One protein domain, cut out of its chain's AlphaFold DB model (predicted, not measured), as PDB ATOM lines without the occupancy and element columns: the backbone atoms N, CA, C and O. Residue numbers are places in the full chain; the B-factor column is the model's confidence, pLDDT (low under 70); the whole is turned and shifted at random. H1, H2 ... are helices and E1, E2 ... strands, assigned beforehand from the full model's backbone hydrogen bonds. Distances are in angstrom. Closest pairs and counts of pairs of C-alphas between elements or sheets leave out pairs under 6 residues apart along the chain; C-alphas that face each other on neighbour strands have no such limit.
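This is residues 540 to 647 of the 656 residues of an uncharacterized protein of Actinomyces sp. ICM39 (UniProt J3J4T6). A head of two small two-strand sheets, E1 with E4 and E2 with E3, and the short helix H3 makes one end of the domain, and the long helix H4 runs out from beside E4 as an arm, with the short helix H1 packed on it. H2 lies near the middle, next to the head, and runs crosswise to the arm. The printed part has 108 residues, with four named helices and four named strands in the order H1 H2 E1 E2 E3 H3 E4 H4, a mixed class of helices and strands; both sheets are antiparallel. By its radius of gyration of the C-alphas, 14.2 A, it is compact, yet its outline is elongated, with spans of 44 by 28 by 25 A.

H1, residues 540 to 545, touches residues 634 to 641 of H4, residues 629 to 646; the closest C-alphas, those of Val 540 and Asn 637, are 6.5 A apart, and the helices run the same way at a steep tilt of 55 degrees. H2, residues 555 to 565, only just touches H4, with 3 pairs of C-alphas within 8 A, the closest being Leu 561 and Leu 633 at 7.0 A; the two are about perpendicular at 79 degrees. E1, residues 569 to 573, is the antiparallel neighbour of E4, residues 619 to 621, with N 572 and O 620 within hydrogen-bond range at 2.8 A. The C-alphas of Arg 620 in E4 and Leu 629 in H4, their closest, are 5.9 A apart. Residues 584 to 585 pair antiparallel with residues 569 to 570 of E1 and with residues 591 to 592 of E2, residues 591 to 593. E2 and E3, residues 596 to 598, form an antiparallel hairpin, with N 598 and O 591 at 2.8 A. Tyr 598 of E3 and Leu 604 of H3, residues 601 to 607, have the closest C-alphas of these two, 5.8 A apart. H3 and H4 are apart. In H1, H2, H3 and H4 every O i to N i+4 pair is within hydrogen-bond range.

H1 begins at C-alpha 540, (147.802, 147.075, 87.125). H2 is 15.2 A from first to last C-alpha. E1 is 13.2 A long and begins at C-alpha 569, (159.361, 124.834, 85.826). E2, E3 and E4 have three residues each, and H3 has seven. H4 is 25.7 A long and ends at C-alpha 646, (138.898, 144.379, 74.157).

The two C-alphas farthest apart, those of Gly 595 and Gln 646, are 44.1 A apart. The printed part has no cut. The links from E1 to E2, 17 residues, and from H3 to E4, 11 residues, are long. The mean pLDDT of the printed part is 84.0, and residues 575 to 576 are under 70.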
ATOM      1  N   VAL A 540     148.403 148.167  86.341       70.69
ATOM      2  CA  VAL A 540     147.802 147.075  87.125       70.69
ATOM      3  C   VAL A 540     147.145 147.637  88.386       70.69
ATOM      4  O   VAL A 540     145.998 147.293  88.685       70.69
ATOM      5  N   ALA A 541     147.799 148.595  89.047       72.75
ATOM      6  CA  ALA A 541     147.229 149.314  90.185       72.75
ATOM      7  C   ALA A 541     145.955 150.092  89.794       72.75
ATOM      8  O   ALA A 541     144.948 150.046  90.510       72.75
ATOM      9  N   ALA A 542     145.956 150.747  88.626       74.12
ATOM     10  CA  ALA A 542     144.774 151.405  88.068       74.12
ATOM     11  C   ALA A 542     143.661 150.399  87.716       74.12
ATOM     12  O   ALA A 542     142.506 150.606  88.092       74.12
ATOM     13  N   ALA A 543     143.994 149.275  87.079       75.75
ATOM     14  CA  ALA A 543     143.031 148.219  86.766       75.75
ATOM     15  C   ALA A 543     142.401 147.596  88.026       75.75
ATOM     16  O   ALA A 543     141.196 147.325  88.046       75.75
ATOM     17  N   ARG A 544     143.173 147.433  89.109       78.94
ATOM     18  CA  ARG A 544     142.651 147.013  90.419       78.94
ATOM     19  C   ARG A 544     141.676 148.042  90.995       78.94
ATOM     20  O   ARG A 544     140.639 147.655  91.530       78.94
ATOM     21  N   ALA A 545     141.965 149.337  90.851       74.00
ATOM     22  CA  ALA A 545     141.065 150.415  91.271       74.00
ATOM     23  C   ALA A 545     139.772 150.488  90.427       74.00
ATOM     24  O   ALA A 545     138.714 150.815  90.965       74.00
ATOM     25  N   GLU A 546     139.822 150.122  89.140       75.69
ATOM     26  CA  GLU A 546     138.631 149.920  88.293       75.69
ATOM     27  C   GLU A 546     137.875 148.603  88.586       75.69
ATOM     28  O   GLU A 546     136.768 148.396  88.082       75.69
ATOM     29  N   GLY A 547     138.426 147.725  89.432       74.38
ATOM     30  CA  GLY A 547     137.798 146.471  89.853       74.38
ATOM     31  C   GLY A 547     137.992 145.295  88.890       74.38
ATOM     32  O   GLY A 547     137.189 144.358  88.914       74.38
ATOM     33  N   LEU A 548     139.027 145.322  88.041       76.69
ATOM     34  CA  LEU A 548     139.411 144.167  87.226       76.69
ATOM     35  C   LEU A 548     140.055 143.070  88.102       76.69
ATOM     36  O   LEU A 548     140.745 143.387  89.076       76.69
ATOM     37  N   PRO A 549     139.877 141.777  87.760       81.12
ATOM     38  CA  PRO A 549     140.441 140.655  88.511       81.12
ATOM     39  C   PRO A 549     141.926 140.436  88.171       81.12
ATOM     40  O   PRO A 549     142.294 139.433  87.565       81.12
ATOM     41  N   VAL A 550     142.775 141.394  88.545       86.75
ATOM     42  CA  VAL A 550     144.239 141.267  88.459       86.75
ATOM     43  C   VAL A 550     144.785 140.394  89.594       86.75
ATOM     44  O   VAL A 550     144.264 140.405  90.711       86.75
ATOM     45  N   LEU A 551     145.846 139.646  89.308       86.12
ATOM     46  CA  LEU A 551     146.550 138.782  90.252       86.12
ATOM     47  C   LEU A 551     147.423 139.610  91.208       86.12
ATOM     48  O   LEU A 551     147.994 140.630  90.816       86.12
ATOM     49  N   GLY A 552     147.540 139.158  92.458       84.56
ATOM     50  CA  GLY A 552     148.487 139.698  93.437       84.56
ATOM     51  C   GLY A 552     149.810 138.928  93.448       84.56
ATOM     52  O   GLY A 552     149.888 137.807  92.945       84.56
ATOM     53  N   ARG A 553     150.847 139.512  94.061       86.69
ATOM     54  CA  ARG A 553     152.126 138.839  94.365       86.69
ATOM     55  C   ARG A 553     151.969 137.884  95.564       86.69
ATOM     56  O   ARG A 553     152.629 138.030  96.589       86.69
ATOM     57  N   ASP A 554     151.039 136.938  95.449       83.94
ATOM     58  CA  ASP A 554     150.636 135.993  96.495       83.94
ATOM     59  C   ASP A 554     150.599 134.532  95.994       83.94
ATOM     60  O   ASP A 554     150.961 134.219  94.856       83.94
ATOM     61  N   GLU A 555     150.163 133.603  96.852       85.94
ATOM     62  CA  GLU A 555     150.017 132.183  96.496       85.94
ATOM     63  C   GLU A 555     149.020 131.960  95.340       85.94
ATOM     64  O   GLU A 555     149.195 131.037  94.542       85.94
ATOM     65  N   ALA A 556     147.981 132.792  95.220       86.00
ATOM     66  CA  ALA A 556     147.007 132.674  94.142       86.00
ATOM     67  C   ALA A 556     147.625 133.093  92.798       86.00
ATOM     68  O   ALA A 556     147.524 132.335  91.833       86.00
ATOM     69  N   GLY A 557     148.334 134.225  92.754       85.94
ATOM     70  CA  GLY A 557     149.084 134.669  91.578       85.94
ATOM     71  C   GLY A 557     150.161 133.671  91.152       85.94
ATOM     72  O   GLY A 557     150.226 133.308  89.976       85.94
ATOM     73  N   LEU A 558     150.943 133.143  92.101       88.19
ATOM     74  CA  LEU A 558     151.983 132.144  91.819       88.19
ATOM     75  C   LEU A 558     151.392 130.836  91.267       88.19
ATOM     76  O   LEU A 558     151.928 130.256  90.323       88.19
ATOM     77  N   ARG A 559     150.249 130.395  91.805       88.50
ATOM     78  CA  ARG A 559     149.508 129.234  91.294       88.50
ATOM     79  C   ARG A 559     148.951 129.471  89.893       88.50
ATOM     80  O   ARG A 559     149.001 128.559  89.071       88.50
ATOM     81  N   THR A 560     148.449 130.668  89.593       87.75
ATOM     82  CA  THR A 560     147.995 131.004  88.237       87.75
ATOM     83  C   THR A 560     149.163 131.050  87.249       87.75
ATOM     84  O   THR A 560     149.030 130.498  86.159       87.75
ATOM     85  N   LEU A 561     150.329 131.589  87.630       88.44
ATOM     86  CA  LEU A 561     151.554 131.504  86.821       88.44
ATOM     87  C   LEU A 561     151.959 130.045  86.549       88.44
ATOM     88  O   LEU A 561     152.164 129.678  85.395       88.44
ATOM     89  N   ALA A 562     151.995 129.192  87.578       89.06
ATOM     90  CA  ALA A 562     152.292 127.765  87.426       89.06
ATOM     91  C   ALA A 562     151.305 127.051  86.482       89.06
ATOM     92  O   ALA A 562     151.710 126.244  85.645       89.06
ATOM     93  N   GLN A 563     150.014 127.385  86.566       88.50
ATOM     94  CA  GLN A 563     148.982 126.820  85.697       88.50
ATOM     95  C   GLN A 563     149.087 127.309  84.239       88.50
ATOM     96  O   GLN A 563     148.739 126.556  83.330       88.50
ATOM     97  N   ILE A 564     149.580 128.531  84.004       88.25
ATOM     98  CA  ILE A 564     149.866 129.069  82.662       88.25
ATOM     99  C   ILE A 564     151.114 128.403  82.056       88.25
ATOM    100  O   ILE A 564     151.113 128.071  80.872       88.25
ATOM    101  N   LEU A 565     152.156 128.164  82.863       88.06
ATOM    102  CA  LEU A 565     153.369 127.438  82.455       88.06
ATOM    103  C   LEU A 565     153.094 125.950  82.165       88.06
ATOM    104  O   LEU A 565     153.755 125.346  81.316       88.06
ATOM    105  N   GLY A 566     152.115 125.364  82.865       85.38
ATOM    106  CA  GLY A 566     151.547 124.038  82.599       85.38
ATOM    107  C   GLY A 566     152.459 122.844  82.909       85.38
ATOM    108  O   GLY A 566     152.049 121.702  82.703       85.38
ATOM    109  N   GLN A 567     153.676 123.091  83.395       88.69
ATOM    110  CA  GLN A 567     154.708 122.090  83.658       88.69
ATOM    111  C   GLN A 567     155.580 122.501  84.848       88.69
ATOM    112  O   GLN A 567     155.656 123.681  85.196       88.69
ATOM    113  N   ASP A 568     156.266 121.528  85.443       90.44
ATOM    114  CA  ASP A 568     157.182 121.769  86.554       90.44
ATOM    115  C   ASP A 568     158.400 122.559  86.045       90.44
ATOM    116  O   ASP A 568     159.212 122.060  85.264       90.44
ATOM    117  N   THR A 569     158.476 123.832  86.432       90.62
ATOM    118  CA  THR A 569     159.361 124.834  85.826       90.62
ATOM    119  C   THR A 569     160.471 125.217  86.807       90.62
ATOM    120  O   THR A 569     160.152 125.622  87.928       90.62
ATOM    121  N   PRO A 570     161.764 125.125  86.443       90.81
ATOM    122  CA  PRO A 570     162.844 125.527  87.339       90.81
ATOM    123  C   PRO A 570     162.764 127.023  87.670       90.81
ATOM    124  O   PRO A 570     162.390 127.848  86.832       90.81
ATOM    125  N   LEU A 571     163.121 127.361  88.905       90.25
ATOM    126  CA  LEU A 571     163.217 128.724  89.406       90.25
ATOM    127  C   LEU A 571     164.665 129.002  89.819       90.25
ATOM    128  O   LEU A 571     165.281 128.206  90.522       90.25
ATOM    129  N   VAL A 572     165.213 130.146  89.414       88.31
ATOM    130  CA  VAL A 572     166.605 130.507  89.706       88.31
ATOM    131  C   VAL A 572     166.662 131.802  90.500       88.31
ATOM    132  O   VAL A 572     166.316 132.875  90.011       88.31
ATOM    133  N   ALA A 573     167.121 131.699  91.744       83.25
ATOM    134  CA  ALA A 573     167.435 132.847  92.585       83.25
ATOM    135  C   ALA A 573     168.838 133.402  92.281       83.25
ATOM    136  O   ALA A 573     169.719 132.688  91.788       83.25
ATOM    137  N   ARG A 574     169.081 134.667  92.643       73.44
ATOM    138  CA  ARG A 574     170.452 135.179  92.790       73.44
ATOM    139  C   ARG A 574     171.165 134.468  93.944       73.44
ATOM    140  O   ARG A 574     170.568 134.233  94.992       73.44
ATOM    141  N   SER A 575     172.446 134.155  93.750       61.94
ATOM    142  CA  SER A 575     173.265 133.353  94.675       61.94
ATOM    143  C   SER A 575     173.333 133.930  96.096       61.94
ATOM    144  O   SER A 575     173.420 133.177  97.060       61.94
ATOM    145  N   GLU A 576     173.267 135.258  96.221       65.62
ATOM    146  CA  GLU A 576     173.284 135.991  97.494       65.62
ATOM    147  C   GLU A 576     172.071 135.694  98.397       65.62
ATOM    148  O   GLU A 576     172.151 135.885  99.606       65.62
ATOM    149  N   LEU A 577     170.954 135.202  97.843       70.88
ATOM    150  CA  LEU A 577     169.685 135.074  98.571       70.88
ATOM    151  C   LEU A 577     169.572 133.803  99.438       70.88
ATOM    152  O   LEU A 577     168.531 133.567 100.045       70.88
ATOM    153  N   GLY A 578     170.595 132.939  99.462       70.31
ATOM    154  CA  GLY A 578     170.615 131.709 100.274       70.31
ATOM    155  C   GLY A 578     169.560 130.649  99.906       70.31
ATOM    156  O   GLY A 578     169.372 129.672 100.642       70.31
ATOM    157  N   LEU A 579     168.856 130.831  98.785       80.38
ATOM    158  CA  LEU A 579     167.854 129.890  98.289       80.38
ATOM    159  C   LEU A 579     168.505 128.646  97.648       80.38
ATOM    160  O   LEU A 579     169.602 128.740  97.095       80.38
ATOM    161  N   PRO A 580     167.837 127.476  97.699       78.75
ATOM    162  CA  PRO A 580     168.306 126.270  97.020       78.75
ATOM    163  C   PRO A 580     168.508 126.468  95.509       78.75
ATOM    164  O   PRO A 580     167.705 127.126  94.850       78.75
ATOM    165  N   ALA A 581     169.559 125.857  94.955       78.94
ATOM    166  CA  ALA A 581     169.850 125.885  93.516       78.94
ATOM    167  C   ALA A 581     168.986 124.901  92.694       78.94
ATOM    168  O   ALA A 581     168.966 124.979  91.471       78.94
ATOM    169  N   ASP A 582     168.281 123.986  93.365       83.75
ATOM    170  CA  ASP A 582     167.343 122.999  92.816       83.75
ATOM    171  C   ASP A 582     165.873 123.454  92.941       83.75
ATOM    172  O   ASP A 582     164.971 122.628  93.086       83.75
ATOM    173  N   LEU A 583     165.620 124.769  92.936       89.19
ATOM    174  CA  LEU A 583     164.273 125.317  93.098       89.19
ATOM    175  C   LEU A 583     163.395 125.015  91.866       89.19
ATOM    176  O   LEU A 583     163.792 125.278  90.731       89.19
ATOM    177  N   VAL A 584     162.179 124.507  92.078       91.75
ATOM    178  CA  VAL A 584     161.213 124.198  91.006       91.75
ATOM    179  C   VAL A 584     159.807 124.631  91.415       91.75
ATOM    180  O   VAL A 584     159.345 124.322  92.511       91.75
ATOM    181  N   LEU A 585     159.107 125.326  90.519       92.75
ATOM    182  CA  LEU A 585     157.679 125.617  90.610       92.75
ATOM    183  C   LEU A 585     156.900 124.487  89.934       92.75
ATOM    184  O   LEU A 585     156.872 124.397  88.708       92.75
ATOM    185  N   ALA A 586     156.261 123.629  90.722       90.31
ATOM    186  CA  ALA A 586     155.403 122.578  90.196       90.31
ATOM    187  C   ALA A 586     154.123 123.167  89.582       90.31
ATOM    188  O   ALA A 586     153.601 124.172  90.075       90.31
ATOM    189  N   ALA A 587     153.535 122.500  88.584       87.00
ATOM    190  CA  ALA A 587     152.317 122.956  87.889       87.00
ATOM    191  C   ALA A 587     151.073 123.134  88.803       87.00
ATOM    192  O   ALA A 587     150.050 123.675  88.386       87.00
ATOM    193  N   SER A 588     151.148 122.693  90.064       83.25
ATOM    194  CA  SER A 588     150.149 122.894  91.126       83.25
ATOM    195  C   SER A 588     150.255 124.241  91.871       83.25
ATOM    196  O   SER A 588     149.387 124.563  92.693       83.25
ATOM    197  N   GLY A 589     151.321 125.012  91.623       84.38
ATOM    198  CA  GLY A 589     151.694 126.218  92.371       84.38
ATOM    199  C   GLY A 589     152.572 125.964  93.603       84.38
ATOM    200  O   GLY A 589     152.966 126.921  94.265       84.38
ATOM    201  N   ALA A 590     152.884 124.702  93.921       88.94
ATOM    202  CA  ALA A 590     153.826 124.358  94.987       88.94
ATOM    203  C   ALA A 590     155.279 124.608  94.545       88.94
ATOM    204  O   ALA A 590     155.612 124.419  93.377       88.94
ATOM    205  N   VAL A 591     156.151 124.984  95.483       90.00
ATOM    206  CA  VAL A 591     157.582 125.219  95.226       90.00
ATOM    207  C   VAL A 591     158.402 124.154  95.942       90.00
ATOM    208  O   VAL A 591     158.305 124.026  97.162       90.00
ATOM    209  N   SER A 592     159.216 123.395  95.215       88.06
ATOM    210  CA  SER A 592     160.192 122.463  95.788       88.06
ATOM    211  C   SER A 592     161.616 123.010  95.727       88.06
ATOM    212  O   SER A 592     161.929 123.855  94.895       88.06
ATOM    213  N   GLY A 593     162.474 122.545  96.636       85.00
ATOM    214  CA  GLY A 593     163.900 122.876  96.695       85.00
ATOM    215  C   GLY A 593     164.573 122.310  97.948       85.00
ATOM    216  O   GLY A 593     163.930 122.142  98.989       85.00
ATOM    217  N   ALA A 594     165.861 121.987  97.851       79.69
ATOM    218  CA  ALA A 594     166.619 121.192  98.820       79.69
ATOM    219  C   ALA A 594     165.898 119.889  99.233       79.69
ATOM    220  O   ALA A 594     165.891 119.513 100.406       79.69
ATOM    221  N   GLY A 595     165.241 119.225  98.274       81.00
ATOM    222  CA  GLY A 595     164.476 117.989  98.499       81.00
ATOM    223  C   GLY A 595     163.174 118.125  99.310       81.00
ATOM    224  O   GLY A 595     162.533 117.111  99.586       81.00
ATOM    225  N   LEU A 596     162.759 119.339  99.684       86.19
ATOM    226  CA  LEU A 596     161.493 119.614 100.377       86.19
ATOM    227  C   LEU A 596     160.497 120.310  99.440       86.19
ATOM    228  O   LEU A 596     160.900 121.033  98.533       86.19
ATOM    229  N   THR A 597     159.197 120.124  99.684       89.62
ATOM    230  CA  THR A 597     158.111 120.760  98.919       89.62
ATOM    231  C   THR A 597     157.273 121.652  99.826       89.62
ATOM    232  O   THR A 597     156.776 121.207 100.860       89.62
ATOM    233  N   TYR A 598     157.084 122.901  99.409       88.31
ATOM    234  CA  TYR A 598     156.380 123.954 100.131       88.31
ATOM    235  C   TYR A 598     155.106 124.363  99.366       88.31
ATOM    236  O   TYR A 598     155.115 124.392  98.134       88.31
ATOM    237  N   PRO A 599     153.997 124.696 100.054       83.69
ATOM    238  CA  PRO A 599     152.731 125.044  99.398       83.69
ATOM    239  C   PRO A 599     152.762 126.409  98.691       83.69
ATOM    240  O   PRO A 599     151.951 126.642  97.798       83.69
ATOM    241  N   SER A 600     153.687 127.291  99.079       84.31
ATOM    242  CA  SER A 600     153.904 128.613  98.490       84.31
ATOM    243  C   SER A 600     155.372 129.035  98.626       84.31
ATOM    244  O   SER A 600     156.084 128.552  99.513       84.31
ATOM    245  N   LEU A 601     155.817 129.973  97.779       84.69
ATOM    246  CA  LEU A 601     157.148 130.588  97.884       84.69
ATOM    247  C   LEU A 601     157.338 131.317  99.226       84.69
ATOM    248  O   LEU A 601     158.388 131.201  99.846       84.69
ATOM    249  N   ASP A 602     156.298 131.997  99.713       84.38
ATOM    250  CA  ASP A 602     156.282 132.669 101.018       84.38
ATOM    251  C   ASP A 602     156.519 131.695 102.189       84.38
ATOM    252  O   ASP A 602     157.314 131.971 103.090       84.38
ATOM    253  N   THR A 603     155.930 130.493 102.128       86.31
ATOM    254  CA  THR A 603     156.164 129.443 103.135       86.31
ATOM    255  C   THR A 603     157.618 128.963 103.114       86.31
ATOM    256  O   THR A 603     158.194 128.709 104.172       86.31
ATOM    257  N   LEU A 604     158.228 128.858 101.928       87.62
ATOM    258  CA  LEU A 604     159.636 128.481 101.761       87.62
ATOM    259  C   LEU A 604     160.566 129.551 102.354       87.62
ATOM    260  O   LEU A 604     161.457 129.225 103.139       87.62
ATOM    261  N   LEU A 605     160.324 130.825 102.032       86.31
ATOM    262  CA  LEU A 605     161.083 131.963 102.558       86.31
ATOM    263  C   LEU A 605     160.960 132.057 104.080       86.31
ATOM    264  O   LEU A 605     161.971 132.135 104.777       86.31
ATOM    265  N   THR A 606     159.740 131.972 104.610       87.00
ATOM    266  CA  THR A 606     159.466 131.983 106.054       87.00
ATOM    267  C   THR A 606     160.173 130.828 106.767       87.00
ATOM    268  O   THR A 606     160.851 131.052 107.769       87.00
ATOM    269  N   ALA A 607     160.128 129.610 106.214       85.19
ATOM    270  CA  ALA A 607     160.842 128.446 106.752       85.19
ATOM    271  C   ALA A 607     162.382 128.557 106.686       85.19
ATOM    272  O   ALA A 607     163.078 127.767 107.325       85.19
ATOM    273  N   ARG A 608     162.920 129.522 105.929       81.50
ATOM    274  CA  ARG A 608     164.355 129.842 105.831       81.50
ATOM    275  C   ARG A 608     164.760 131.122 106.581       81.50
ATOM    276  O   ARG A 608     165.936 131.464 106.567       81.50
ATOM    277  N   GLY A 609     163.822 131.841 107.207       81.88
ATOM    278  CA  GLY A 609     164.060 133.174 107.795       81.88
ATOM    279  C   GLY A 609     164.158 134.321 106.771       81.88
ATOM    280  O   GLY A 609     164.394 135.471 107.135       81.88
ATOM    281  N   LEU A 610     163.931 134.021 105.491       83.00
ATOM    282  CA  LEU A 610     164.079 134.917 104.340       83.00
ATOM    283  C   LEU A 610     162.793 135.698 103.999       83.00
ATOM    284  O   LEU A 610     162.784 136.461 103.042       83.00
ATOM    285  N   GLY A 611     161.710 135.543 104.773       77.50
ATOM    286  CA  GLY A 611     160.396 136.171 104.523       77.50
ATOM    287  C   GLY A 611     160.344 137.708 104.603       77.50
ATOM    288  O   GLY A 611     159.268 138.285 104.524       77.50
ATOM    289  N   HIS A 612     161.488 138.373 104.776       76.19
ATOM    290  CA  HIS A 612     161.639 139.830 104.727       76.19
ATOM    291  C   HIS A 612     162.210 140.335 103.384       76.19
ATOM    292  O   HIS A 612     162.371 141.539 103.204       76.19
ATOM    293  N   LEU A 613     162.547 139.427 102.461       79.25
ATOM    294  CA  LEU A 613     163.161 139.727 101.165       79.25
ATOM    295  C   LEU A 613     162.111 139.669 100.053       79.25
ATOM    296  O   LEU A 613     161.332 138.716  99.991       79.25
ATOM    297  N   ASP A 614     162.133 140.629  99.122       82.94
ATOM    298  CA  ASP A 614     161.318 140.516  97.911       82.94
ATOM    299  C   ASP A 614     161.876 139.426  96.989       82.94
ATOM    300  O   ASP A 614     162.775 139.655  96.180       82.94
ATOM    301  N   ALA A 615     161.330 138.219  97.102       83.00
ATOM    302  CA  ALA A 615     161.645 137.137  96.186       83.00
ATOM    303  C   ALA A 615     160.978 137.302  94.809       83.00
ATOM    304  O   ALA A 615     161.422 136.656  93.861       83.00
ATOM    305  N   TRP A 616     159.951 138.148  94.656       87.00
ATOM    306  CA  TRP A 616     159.261 138.299  93.371       87.00
ATOM    307  C   TRP A 616     160.135 139.021  92.342       87.00
ATOM    308  O   TRP A 616     160.195 138.571  91.199       87.00
ATOM    309  N   GLY A 617     160.864 140.068  92.737       85.56
ATOM    310  CA  GLY A 617     161.869 140.731  91.901       85.56
ATOM    311  C   GLY A 617     163.218 140.000  91.798       85.56
ATOM    312  O   GLY A 617     164.065 140.398  91.000       85.56
ATOM    313  N   GLN A 618     163.451 138.937  92.581       85.50
ATOM    314  CA  GLN A 618     164.772 138.286  92.696       85.50
ATOM    315  C   GLN A 618     164.833 136.824  92.231       85.50
ATOM    316  O   GLN A 618     165.921 136.335  91.909       85.50
ATOM    317  N   VAL A 619     163.699 136.122  92.171       88.56
ATOM    318  CA  VAL A 619     163.595 134.761  91.628       88.56
ATOM    319  C   VAL A 619     163.132 134.832  90.173       88.56
ATOM    320  O   VAL A 619     162.119 135.463  89.867       88.56
ATOM    321  N   ARG A 620     163.878 134.180  89.278       90.19
ATOM    322  CA  ARG A 620     163.626 134.119  87.832       90.19
ATOM    323  C   ARG A 620     163.059 132.773  87.403       90.19
ATOM    324  O   ARG A 620     163.330 131.751  88.032       90.19
ATOM    325  N   ILE A 621     162.264 132.782  86.339       90.25
ATOM    326  CA  ILE A 621     161.639 131.596  85.747       90.25
ATOM    327  C   ILE A 621     162.565 131.022  84.668       90.25
ATOM    328  O   ILE A 621     163.016 131.750  83.783       90.25
ATOM    329  N   GLY A 622     162.815 129.713  84.708       87.25
ATOM    330  CA  GLY A 622     163.642 129.005  83.730       87.25
ATOM    331  C   GLY A 622     165.134 129.067  84.057       87.25
ATOM    332  O   GLY A 622     165.720 128.065  84.460       87.25
ATOM    333  N   ASP A 623     165.747 130.237  83.880       85.19
ATOM    334  CA  ASP A 623     167.192 130.443  84.032       85.19
ATOM    335  C   ASP A 623     167.547 131.838  84.605       85.19
ATOM    336  O   ASP A 623     166.689 132.563  85.109       85.19
ATOM    337  N   ARG A 624     168.836 132.212  84.584       83.81
ATOM    338  CA  ARG A 624     169.340 133.490  85.132       83.81
ATOM    339  C   ARG A 624     169.017 134.728  84.282       83.81
ATOM    340  O   ARG A 624     169.169 135.840  84.786       83.81
ATOM    341  N   LEU A 625     168.613 134.550  83.026       84.06
ATOM    342  CA  LEU A 625     168.231 135.602  82.077       84.06
ATOM    343  C   LEU A 625     166.706 135.682  81.897       84.06
ATOM    344  O   LEU A 625     166.190 136.760  81.606       84.06
ATOM    345  N   GLY A 626     165.990 134.574  82.121       84.56
ATOM    346  CA  GLY A 626     164.526 134.507  82.128       84.56
ATOM    347  C   GLY A 626     163.860 135.516  83.081       84.56
ATOM    348  O   GLY A 626     164.510 136.032  83.997       84.56
ATOM    349  N   PRO A 627     162.572 135.845  82.873       90.12
ATOM    350  CA  PRO A 627     161.886 136.908  83.608       90.12
ATOM    351  C   PRO A 627     161.781 136.596  85.103       90.12
ATOM    352  O   PRO A 627     161.646 135.439  85.507       90.12
ATOM    353  N   THR A 628     161.804 137.637  85.929       91.25
ATOM    354  CA  THR A 628     161.467 137.533  87.355       91.25
ATOM    355  C   THR A 628     159.998 137.150  87.545       91.25
ATOM    356  O   THR A 628     159.158 137.391  86.672       91.25
ATOM    357  N   LEU A 629     159.656 136.573  88.700       89.19
ATOM    358  CA  LEU A 629     158.260 136.276  89.043       89.19
ATOM    359  C   LEU A 629     157.385 137.544  89.026       89.19
ATOM    360  O   LEU A 629     156.227 137.472  88.620       89.19
ATOM    361  N   ALA A 630     157.935 138.702  89.410       88.38
ATOM    362  CA  ALA A 630     157.269 140.002  89.307       88.38
ATOM    363  C   ALA A 630     156.986 140.401  87.847       88.38
ATOM    364  O   ALA A 630     155.844 140.712  87.515       88.38
ATOM    365  N   GLU A 631     157.988 140.350  86.960       89.06
ATOM    366  CA  GLU A 631     157.826 140.685  85.533       89.06
ATOM    367  C   GLU A 631     156.823 139.754  84.833       89.06
ATOM    368  O   GLU A 631     155.988 140.215  84.051       89.06
ATOM    369  N   ALA A 632     156.868 138.456  85.143       90.62
ATOM    370  CA  ALA A 632     155.939 137.467  84.600       90.62
ATOM    371  C   ALA A 632     154.492 137.710  85.064       90.62
ATOM    372  O   ALA A 632     153.563 137.636  84.255       90.62
ATOM    373  N   LEU A 633     154.291 138.047  86.344       89.12
ATOM    374  CA  LEU A 633     152.975 138.400  86.876       89.12
ATOM    375  C   LEU A 633     152.438 139.696  86.249       89.12
ATOM    376  O   LEU A 633     151.268 139.754  85.873       89.12
ATOM    377  N   ASP A 634     153.287 140.714  86.083       87.50
ATOM    378  CA  ASP A 634     152.901 142.001  85.499       87.50
ATOM    379  C   ASP A 634     152.625 141.908  83.985       87.50
ATOM    380  O   ASP A 634     151.814 142.677  83.470       87.50
ATOM    381  N   GLU A 635     153.233 140.966  83.251       89.94
ATOM    382  CA  GLU A 635     152.851 140.661  81.860       89.94
ATOM    383  C   GLU A 635     151.484 139.963  81.784       89.94
ATOM    384  O   GLU A 635     150.618 140.412  81.029       89.94
ATOM    385  N   VAL A 636     151.241 138.943  82.620       87.75
ATOM    386  CA  VAL A 636     149.930 138.266  82.710       87.75
ATOM    387  C   VAL A 636     148.832 139.250  83.121       87.75
ATOM    388  O   VAL A 636     147.771 139.282  82.499       87.75
ATOM    389  N   ASN A 637     149.092 140.117  84.101       88.31
ATOM    390  CA  ASN A 637     148.163 141.171  84.502       88.31
ATOM    391  C   ASN A 637     147.894 142.166  83.362       88.31
ATOM    392  O   ASN A 637     146.735 142.509  83.122       88.31
ATOM    393  N   ARG A 638     148.916 142.584  82.601       85.44
ATOM    394  CA  ARG A 638     148.713 143.436  81.416       85.44
ATOM    395  C   ARG A 638     147.936 142.727  80.302       85.44
ATOM    396  O   ARG A 638     147.235 143.409  79.557       85.44
ATOM    397  N   GLU A 639     148.022 141.404  80.152       85.94
ATOM    398  CA  GLU A 639     147.182 140.663  79.193       85.94
ATOM    399  C   GLU A 639     145.730 140.519  79.686       85.94
ATOM    400  O   GLU A 639     144.809 140.766  78.913       85.94
ATOM    401  N   ILE A 640     145.494 140.280  80.984       84.94
ATOM    402  CA  ILE A 640     144.143 140.332  81.585       84.94
ATOM    403  C   ILE A 640     143.496 141.706  81.334       84.94
ATOM    404  O   ILE A 640     142.339 141.789  80.916       84.94
ATOM    405  N   VAL A 641     144.240 142.800  81.532       84.88
ATOM    406  CA  VAL A 641     143.756 144.163  81.249       84.88
ATOM    407  C   VAL A 641     143.464 144.361  79.755       84.88
ATOM    408  O   VAL A 641     142.418 144.922  79.414       84.88
ATOM    409  N   ARG A 642     144.320 143.855  78.854       85.19
ATOM    410  CA  ARG A 642     144.085 143.866  77.396       85.19
ATOM    411  C   ARG A 642     142.818 143.101  77.010       85.19
ATOM    412  O   ARG A 642     142.012 143.644  76.251       85.19
ATOM    413  N   GLU A 643     142.609 141.894  77.534       84.12
ATOM    414  CA  GLU A 643     141.422 141.081  77.243       84.12
ATOM    415  C   GLU A 643     140.146 141.779  77.736       84.12
ATOM    416  O   GLU A 643     139.205 141.958  76.964       84.12
ATOM    417  N   TYR A 644     140.121 142.270  78.981       80.50
ATOM    418  CA  TYR A 644     138.959 142.977  79.538       80.50
ATOM    419  C   TYR A 644     138.678 144.328  78.856       80.50
ATOM    420  O   TYR A 644     137.520 144.760  78.806       80.50
ATOM    421  N   ALA A 645     139.695 144.997  78.305       78.50
ATOM    422  CA  ALA A 645     139.522 146.213  77.510       78.50
ATOM    423  C   ALA A 645     138.955 145.930  76.106       78.50
ATOM    424  O   ALA A 645     138.135 146.711  75.612       78.50
ATOM    425  N   GLN A 646     139.367 144.821  75.479       73.50
ATOM    426  CA  GLN A 646     138.898 144.379  74.157       73.50
ATOM    427  C   GLN A 646     137.551 143.646  74.205       73.50
ATOM    428  O   GLN A 646     136.800 143.671  73.224       73.50
ATOM    429  N   ALA A 647     137.215 143.022  75.336       70.06
ATOM    430  CA  ALA A 647     135.946 142.347  75.547       70.06
ATOM    431  C   ALA A 647     134.778 143.311  75.258       70.06
ATOM    432  O   ALA A 647     134.684 144.387  75.864       70.06
TER     433      ALA A 647